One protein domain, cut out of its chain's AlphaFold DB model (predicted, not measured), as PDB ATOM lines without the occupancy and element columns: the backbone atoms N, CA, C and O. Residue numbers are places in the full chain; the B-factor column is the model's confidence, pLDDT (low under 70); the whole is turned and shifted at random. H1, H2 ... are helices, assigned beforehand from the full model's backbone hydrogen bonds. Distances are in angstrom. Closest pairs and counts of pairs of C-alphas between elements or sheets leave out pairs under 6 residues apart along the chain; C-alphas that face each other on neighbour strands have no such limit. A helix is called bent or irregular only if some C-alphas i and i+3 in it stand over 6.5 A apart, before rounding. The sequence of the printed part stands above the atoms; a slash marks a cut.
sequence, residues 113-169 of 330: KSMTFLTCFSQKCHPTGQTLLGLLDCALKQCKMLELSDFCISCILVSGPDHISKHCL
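AT A GLANCE: This is residues 113 to 169 of the 330 residues of an uncharacterized protein of Mytilus galloprovincialis (UniProt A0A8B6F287). Four short helices make a small frame of two pairs, H1 with H2 and H3 with H4, round a middle that no helix fills. The last half of H2, residues 138 to 143, packs on H1, and H3 and H4 pack on each other at a steep angle, with few contacts between the two pairs. The printed part has 57 residues, with four named helices in the order H1, H2, H3, H4 and no named strand: the class is all helix. It is compact, with a radius of gyration of the C-alphas of 10.1 A, and rounded, spanning 26 by 19 by 16 A.

HOW THE PARTS SIT: H1, residues 113 to 124, touches H2, residues 132 to 143, which meets it with residues 138 to 143 alone. Their closest C-alphas, those of Cys 120 and Cys 143, are 5.5 A apart, and they run opposite ways at a steep tilt of 65 degrees. H3, residues 150 to 159, is close to H1 but not clearly touching, the closest C-alphas being those of Ser 114 and Cys 152, 7.7 A apart. H3 touches H4, residues 161 to 167, with the C-alphas of Ile 156 and Ile 164 closest at 5.7 A; they run opposite ways at a steep tilt of 62 degrees. H2 and H3 are apart, as are H1 and H4; H2 and H4 are only just apart, at 8.2 A. In H1, H2 and H3 every O i to N i+4 pair is within hydrogen-bond range; in H4 1 of 3 is, and 1 of 4 O i to N i+3 pairs.

IN THESE COORDINATES: H1 begins at C-alpha 113 (222.625, 287.438, 364.557) and is 16.0 A long. H2 is 15.2 A long, H3 13.9 A. H4 is 10.6 A long, ends at C-alpha 167 (229.039, 279.980, 378.771) and is irregular, with C-alphas 162 and 165 7.6 A apart.

THE WHOLE: The two C-alphas farthest apart, those of Gly 129 and Ser 149, are 27.5 A apart. The printed part has no cut; the link H3 to H4 is tight, the other two are short. Mean pLDDT of the printed part is 87.1, and residues 127 to 130 are under 70.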
ATOM      1  N   LYS A 113     223.273 288.736 364.821       94.31
ATOM      2  CA  LYS A 113     222.625 287.438 364.557       94.31
ATOM      3  C   LYS A 113     222.428 286.612 365.829       94.31
ATOM      4  O   LYS A 113     221.345 286.078 366.036       94.31
ATOM      5  N   SER A 114     223.448 286.559 366.691       92.75
ATOM      6  CA  SER A 114     223.366 285.855 367.976       92.75
ATOM      7  C   SER A 114     222.303 286.481 368.876       92.75
ATOM      8  O   SER A 114     221.485 285.765 369.441       92.75
ATOM      9  N   MET A 115     222.247 287.814 368.953       91.50
ATOM     10  CA  MET A 115     221.229 288.510 369.749       91.50
ATOM     11  C   MET A 115     219.813 288.293 369.206       91.50
ATOM     12  O   MET A 115     218.912 287.980 369.978       91.50
ATOM     13  N   THR A 116     219.613 288.384 367.887       94.00
ATOM     14  CA  THR A 116     218.320 288.106 367.244       94.00
ATOM     15  C   THR A 116     217.867 286.670 367.495       94.00
ATOM     16  O   THR A 116     216.703 286.445 367.831       94.00
ATOM     17  N   PHE A 117     218.782 285.703 367.374       93.19
ATOM     18  CA  PHE A 117     218.506 284.305 367.689       93.19
ATOM     19  C   PHE A 117     218.059 284.138 369.139       93.19
ATOM     20  O   PHE A 117     217.032 283.518 369.374       93.19
ATOM     21  N   LEU A 118     218.787 284.703 370.104       89.62
ATOM     22  CA  LEU A 118     218.471 284.553 371.527       89.62
ATOM     23  C   LEU A 118     217.126 285.175 371.889       89.62
ATOM     24  O   LEU A 118     216.343 284.554 372.605       89.62
ATOM     25  N   THR A 119     216.834 286.363 371.355       91.19
ATOM     26  CA  THR A 119     215.524 286.999 371.522       91.19
ATOM     27  C   THR A 119     214.426 286.087 370.983       91.19
ATOM     28  O   THR A 119     213.486 285.780 371.710       91.19
ATOM     29  N   CYS A 120     214.578 285.566 369.762       93.56
ATOM     30  CA  CYS A 120     213.624 284.610 369.203       93.56
ATOM     31  C   CYS A 120     213.500 283.343 370.056       93.56
ATOM     32  O   CYS A 120     212.387 282.932 370.375       93.56
ATOM     33  N   PHE A 121     214.624 282.735 370.438       90.25
ATOM     34  CA  PHE A 121     214.670 281.477 371.176       90.25
ATOM     35  C   PHE A 121     213.963 281.621 372.524       90.25
ATOM     36  O   PHE A 121     213.111 280.803 372.856       90.25
ATOM     37  N   SER A 122     214.213 282.718 373.247       87.62
ATOM     38  CA  SER A 122     213.537 283.014 374.516       87.62
ATOM     39  C   SER A 122     212.026 283.244 374.378       87.62
ATOM     40  O   SER A 122     211.283 282.898 375.288       87.62
ATOM     41  N   GLN A 123     211.568 283.799 373.248       90.56
ATOM     42  CA  GLN A 123     210.156 284.119 373.008       90.56
ATOM     43  C   GLN A 123     209.358 282.945 372.428       90.56
ATOM     44  O   GLN A 123     208.172 282.804 372.712       90.56
ATOM     45  N   LYS A 124     209.979 282.133 371.567       90.75
ATOM     46  CA  LYS A 124     209.296 281.095 370.779       90.75
ATOM     47  C   LYS A 124     209.607 279.672 371.228       90.75
ATOM     48  O   LYS A 124     208.787 278.789 371.001       90.75
ATOM     49  N   CYS A 125     210.758 279.441 371.856       87.50
ATOM     50  CA  CYS A 125     211.227 278.111 372.246       87.50
ATOM     51  C   CYS A 125     211.241 277.963 373.772       87.50
ATOM     52  O   CYS A 125     212.264 277.634 374.369       87.50
ATOM     53  N   HIS A 126     210.096 278.244 374.408       72.62
ATOM     54  CA  HIS A 126     209.964 278.207 375.864       72.62
ATOM     55  C   HIS A 126     210.362 276.833 376.450       72.62
ATOM     56  O   HIS A 126     209.840 275.806 376.008       72.62
ATOM     57  N   PRO A 127     211.231 276.799 377.478       63.47
ATOM     58  CA  PRO A 127     211.820 275.564 377.998       63.47
ATOM     59  C   PRO A 127     210.911 274.713 378.892       63.47
ATOM     60  O   PRO A 127     211.294 273.602 379.255       63.47
ATOM     61  N   THR A 128     209.713 275.167 379.266       58.38
ATOM     62  CA  THR A 128     208.853 274.404 380.185       58.38
ATOM     63  C   THR A 128     208.355 273.107 379.543       58.38
ATOM     64  O   THR A 128     207.441 273.122 378.722       58.38
ATOM     65  N   GLY A 129     208.957 271.984 379.949       57.81
ATOM     66  CA  GLY A 129     208.530 270.624 379.608       57.81
ATOM     67  C   GLY A 129     209.063 270.062 378.285       57.81
ATOM     68  O   GLY A 129     208.691 268.947 377.927       57.81
ATOM     69  N   GLN A 130     209.923 270.785 377.558       68.94
ATOM     70  CA  GLN A 130     210.494 270.291 376.299       68.94
ATOM     71  C   GLN A 130     211.787 269.500 376.520       68.94
ATOM     72  O   GLN A 130     212.632 269.863 377.338       68.94
ATOM     73  N   THR A 131     211.962 268.427 375.747       77.88
ATOM     74  CA  THR A 131     213.240 267.710 375.653       77.88
ATOM     75  C   THR A 131     214.275 268.566 374.915       77.88
ATOM     76  O   THR A 131     213.916 269.471 374.159       77.88
ATOM     77  N   LEU A 132     215.569 268.255 375.075       76.44
ATOM     78  CA  LEU A 132     216.643 268.917 374.320       76.44
ATOM     79  C   LEU A 132     216.357 268.896 372.809       76.44
ATOM     80  O   LEU A 132     216.464 269.924 372.153       76.44
ATOM     81  N   LEU A 133     215.907 267.757 372.273       78.31
ATOM     82  CA  LEU A 133     215.536 267.619 370.861       78.31
ATOM     83  C   LEU A 133     214.403 268.567 370.444       78.31
ATOM     84  O   LEU A 133     214.494 269.185 369.388       78.31
ATOM     85  N   GLY A 134     213.366 268.726 371.276       83.00
ATOM     86  CA  GLY A 134     212.267 269.658 371.000       83.00
ATOM     87  C   GLY A 134     212.733 271.116 370.946       83.00
ATOM     88  O   GLY A 134     212.366 271.860 370.035       83.00
ATOM     89  N   LEU A 135     213.629 271.499 371.859       84.31
ATOM     90  CA  LEU A 135     214.224 272.836 371.867       84.31
ATOM     91  C   LEU A 135     215.086 273.095 370.631       84.31
ATOM     92  O   LEU A 135     215.032 274.187 370.063       84.31
ATOM     93  N   LEU A 136     215.859 272.100 370.196       83.62
ATOM     94  CA  LEU A 136     216.687 272.195 368.994       83.62
ATOM     95  C   LEU A 136     215.838 272.279 367.724       83.62
ATOM     96  O   LEU A 136     216.101 273.133 366.878       83.62
ATOM     97  N   ASP A 137     214.784 271.468 367.619       85.06
ATOM     98  CA  ASP A 137     213.833 271.530 366.507       85.06
ATOM     99  C   ASP A 137     213.170 272.914 366.413       85.06
ATOM    100  O   ASP A 137     213.124 273.521 365.338       85.06
ATOM    101  N   CYS A 138     212.747 273.473 367.552       89.06
ATOM    102  CA  CYS A 138     212.227 274.836 367.611       89.06
ATOM    103  C   CYS A 138     213.276 275.870 367.174       89.06
ATOM    104  O   CYS A 138     212.994 276.718 366.324       89.06
ATOM    105  N   ALA A 139     214.500 275.795 367.704       90.06
ATOM    106  CA  ALA A 139     215.581 276.721 367.370       90.06
ATOM    107  C   ALA A 139     215.909 276.719 365.866       90.06
ATOM    108  O   ALA A 139     216.127 277.780 365.269       90.06
ATOM    109  N   LEU A 140     215.907 275.534 365.251       88.81
ATOM    110  CA  LEU A 140     216.129 275.334 363.824       88.81
ATOM    111  C   LEU A 140     214.984 275.919 362.987       88.81
ATOM    112  O   LEU A 140     215.241 276.736 362.102       88.81
ATOM    113  N   LYS A 141     213.732 275.550 363.286       89.50
ATOM    114  CA  LYS A 141     212.558 275.923 362.475       89.50
ATOM    115  C   LYS A 141     212.101 277.366 362.679       89.50
ATOM    116  O   LYS A 141     211.679 278.012 361.725       89.50
ATOM    117  N   GLN A 142     212.156 277.871 363.910       93.19
ATOM    118  CA  GLN A 142     211.546 279.151 364.286       93.19
ATOM    119  C   GLN A 142     212.557 280.285 364.446       93.19
ATOM    120  O   GLN A 142     212.193 281.446 364.243       93.19
ATOM    121  N   CYS A 143     213.807 279.964 364.798       93.38
ATOM    122  CA  CYS A 143     214.803 280.964 365.192       93.38
ATOM    123  C   CYS A 143     216.070 280.985 364.342       93.38
ATOM    124  O   CYS A 143     216.980 281.752 364.642       93.38
ATOM    125  N   LYS A 144     216.110 280.229 363.239       91.94
ATOM    126  CA  LYS A 144     217.204 280.270 362.259       91.94
ATOM    127  C   LYS A 144     218.580 279.982 362.873       91.94
ATOM    128  O   LYS A 144     219.571 280.618 362.516       91.94
ATOM    129  N   MET A 145     218.660 279.002 363.778       90.94
ATOM    130  CA  MET A 145     219.909 278.601 364.448       90.94
ATOM    131  C   MET A 145     221.081 278.383 363.473       90.94
ATOM    132  O   MET A 145     222.216 278.718 363.796       90.94
ATOM    133  N   LEU A 146     220.813 277.898 362.254       90.44
ATOM    134  CA  LEU A 146     221.830 277.662 361.223       90.44
ATOM    135  C   LEU A 146     222.498 278.943 360.686       90.44
ATOM    136  O   LEU A 146     223.548 278.851 360.054       90.44
ATOM    137  N   GLU A 147     221.955 280.139 360.932       93.06
ATOM    138  CA  GLU A 147     222.601 281.403 360.545       93.06
ATOM    139  C   GLU A 147     223.704 281.857 361.523       93.06
ATOM    140  O   GLU A 147     224.445 282.803 361.223       93.06
ATOM    141  N   LEU A 148     223.814 281.209 362.687       93.06
ATOM    142  CA  LEU A 148     224.836 281.481 363.700       93.06
ATOM    143  C   LEU A 148     226.211 280.952 363.278       93.06
ATOM    144  O   LEU A 148     226.321 280.164 362.343       93.06
ATOM    145  N   SER A 149     227.274 281.369 363.972       92.25
ATOM    146  CA  SER A 149     228.614 280.794 363.788       92.25
ATOM    147  C   SER A 149     228.684 279.364 364.336       92.25
ATOM    148  O   SER A 149     227.953 279.018 365.264       92.25
ATOM    149  N   ASP A 150     229.612 278.553 363.820       89.94
ATOM    150  CA  ASP A 150     229.818 277.180 364.309       89.94
ATOM    151  C   ASP A 150     230.125 277.165 365.800       89.94
ATOM    152  O   ASP A 150     229.485 276.443 366.549       89.94
ATOM    153  N   PHE A 151     231.010 278.057 366.244       92.50
ATOM    154  CA  PHE A 151     231.331 278.232 367.655       92.50
ATOM    155  C   PHE A 151     230.099 278.513 368.522       92.50
ATOM    156  O   PHE A 151     229.973 277.941 369.605       92.50
ATOM    157  N   CYS A 152     229.185 279.369 368.060       93.75
ATOM    158  CA  CYS A 152     227.975 279.690 368.806       93.75
ATOM    159  C   CYS A 152     227.036 278.483 368.896       93.75
ATOM    160  O   CYS A 152     226.575 278.151 369.987       93.75
ATOM    161  N   ILE A 153     226.812 277.789 367.776       92.06
ATOM    162  CA  ILE A 153     225.972 276.586 367.736       92.06
ATOM    163  C   ILE A 153     226.579 275.501 368.633       92.06
ATOM    164  O   ILE A 153     225.893 275.019 369.528       92.06
ATOM    165  N   SER A 154     227.873 275.185 368.485       91.50
ATOM    166  CA  SER A 154     228.585 274.238 369.357       91.50
ATOM    167  C   SER A 154     228.425 274.601 370.831       91.50
ATOM    168  O   SER A 154     228.147 273.735 371.656       91.50
ATOM    169  N   CYS A 155     228.571 275.885 371.171       93.69
ATOM    170  CA  CYS A 155     228.425 276.335 372.547       93.69
ATOM    171  C   CYS A 155     227.018 276.095 373.086       93.69
ATOM    172  O   CYS A 155     226.886 275.588 374.196       93.69
ATOM    173  N   ILE A 156     225.975 276.429 372.324       91.38
ATOM    174  CA  ILE A 156     224.581 276.212 372.733       91.38
ATOM    175  C   ILE A 156     224.333 274.724 373.015       91.38
ATOM    176  O   ILE A 156     223.746 274.383 374.038       91.38
ATOM    177  N   LEU A 157     224.838 273.843 372.148       88.50
ATOM    178  CA  LEU A 157     224.666 272.394 372.267       88.50
ATOM    179  C   LEU A 157     225.416 271.788 373.469       88.50
ATOM    180  O   LEU A 157     224.859 270.970 374.200       88.50
ATOM    181  N   VAL A 158     226.656 272.221 373.714       90.12
ATOM    182  CA  VAL A 158     227.445 271.803 374.891       90.12
ATOM    183  C   VAL A 158     226.852 272.369 376.186       90.12
ATOM    184  O   VAL A 158     226.838 271.690 377.210       90.12
ATOM    185  N   SER A 159     226.369 273.614 376.151       90.44
ATOM    186  CA  SER A 159     225.890 274.317 377.345       90.44
ATOM    187  C   SER A 159     224.521 273.833 377.794       90.44
ATOM    188  O   SER A 159     224.262 273.739 378.989       90.44
ATOM    189  N   GLY A 160     223.636 273.536 376.841       86.19
ATOM    190  CA  GLY A 160     222.225 273.337 377.134       86.19
ATOM    191  C   GLY A 160     221.528 274.660 377.484       86.19
ATOM    192  O   GLY A 160     222.193 275.676 377.718       86.19
ATOM    193  N   PRO A 161     220.185 274.673 377.497       81.81
ATOM    194  CA  PRO A 161     219.381 275.895 377.589       81.81
ATOM    195  C   PRO A 161     219.680 276.726 378.844       81.81
ATOM    196  O   PRO A 161     219.799 277.949 378.751       81.81
ATOM    197  N   ASP A 162     219.888 276.069 379.985       82.88
ATOM    198  CA  ASP A 162     220.067 276.732 381.283       82.88
ATOM    199  C   ASP A 162     221.430 277.422 381.435       82.88
ATOM    200  O   ASP A 162     221.612 278.265 382.315       82.88
ATOM    201  N   HIS A 163     222.396 277.109 380.565       87.38
ATOM    202  CA  HIS A 163     223.761 277.617 380.683       87.38
ATOM    203  C   HIS A 163     224.252 278.435 379.478       87.38
ATOM    204  O   HIS A 163     225.398 278.896 379.485       87.38
ATOM    205  N   ILE A 164     223.399 278.692 378.474       88.38
ATOM    206  CA  ILE A 164     223.756 279.500 377.288       88.38
ATOM    207  C   ILE A 164     224.273 280.884 377.700       88.38
ATOM    208  O   ILE A 164     225.314 281.333 377.217       88.38
ATOM    209  N   SER A 165     223.574 281.560 378.614       86.56
ATOM    210  CA  SER A 165     223.939 282.909 379.062       86.56
ATOM    211  C   SER A 165     225.300 282.952 379.756       86.56
ATOM    212  O   SER A 165     226.073 283.878 379.522       86.56
ATOM    213  N   LYS A 166     225.612 281.931 380.565       88.69
ATOM    214  CA  LYS A 166     226.862 281.819 381.328       88.69
ATOM    215  C   LYS A 166     228.060 281.492 380.434       88.69
ATOM    216  O   LYS A 166     229.133 282.059 380.633       88.69
ATOM    217  N   HIS A 167     227.902 280.560 379.493       91.81
ATOM    218  CA  HIS A 167     229.039 279.980 378.771       91.81
ATOM    219  C   HIS A 167     229.202 280.470 377.333       91.81
ATOM    220  O   HIS A 167     230.325 280.476 376.828       91.81
ATOM    221  N   CYS A 168     228.128 280.919 376.682       93.56
ATOM    222  CA  CYS A 168     228.163 281.315 375.273       93.56
ATOM    223  C   CYS A 168     228.167 282.824 375.058       93.56
ATOM    224  O   CYS A 168     228.551 283.279 373.978       93.56
ATOM    225  N   LEU A 169     227.753 283.592 376.070       90.00
ATOM    226  CA  LEU A 169     227.542 285.032 375.985       90.00
ATOM    227  C   LEU A 169     228.338 285.803 377.038       90.00
ATOM    228  O   LEU A 169     228.752 285.283 378.072       90.00
TER     229      LEU A 169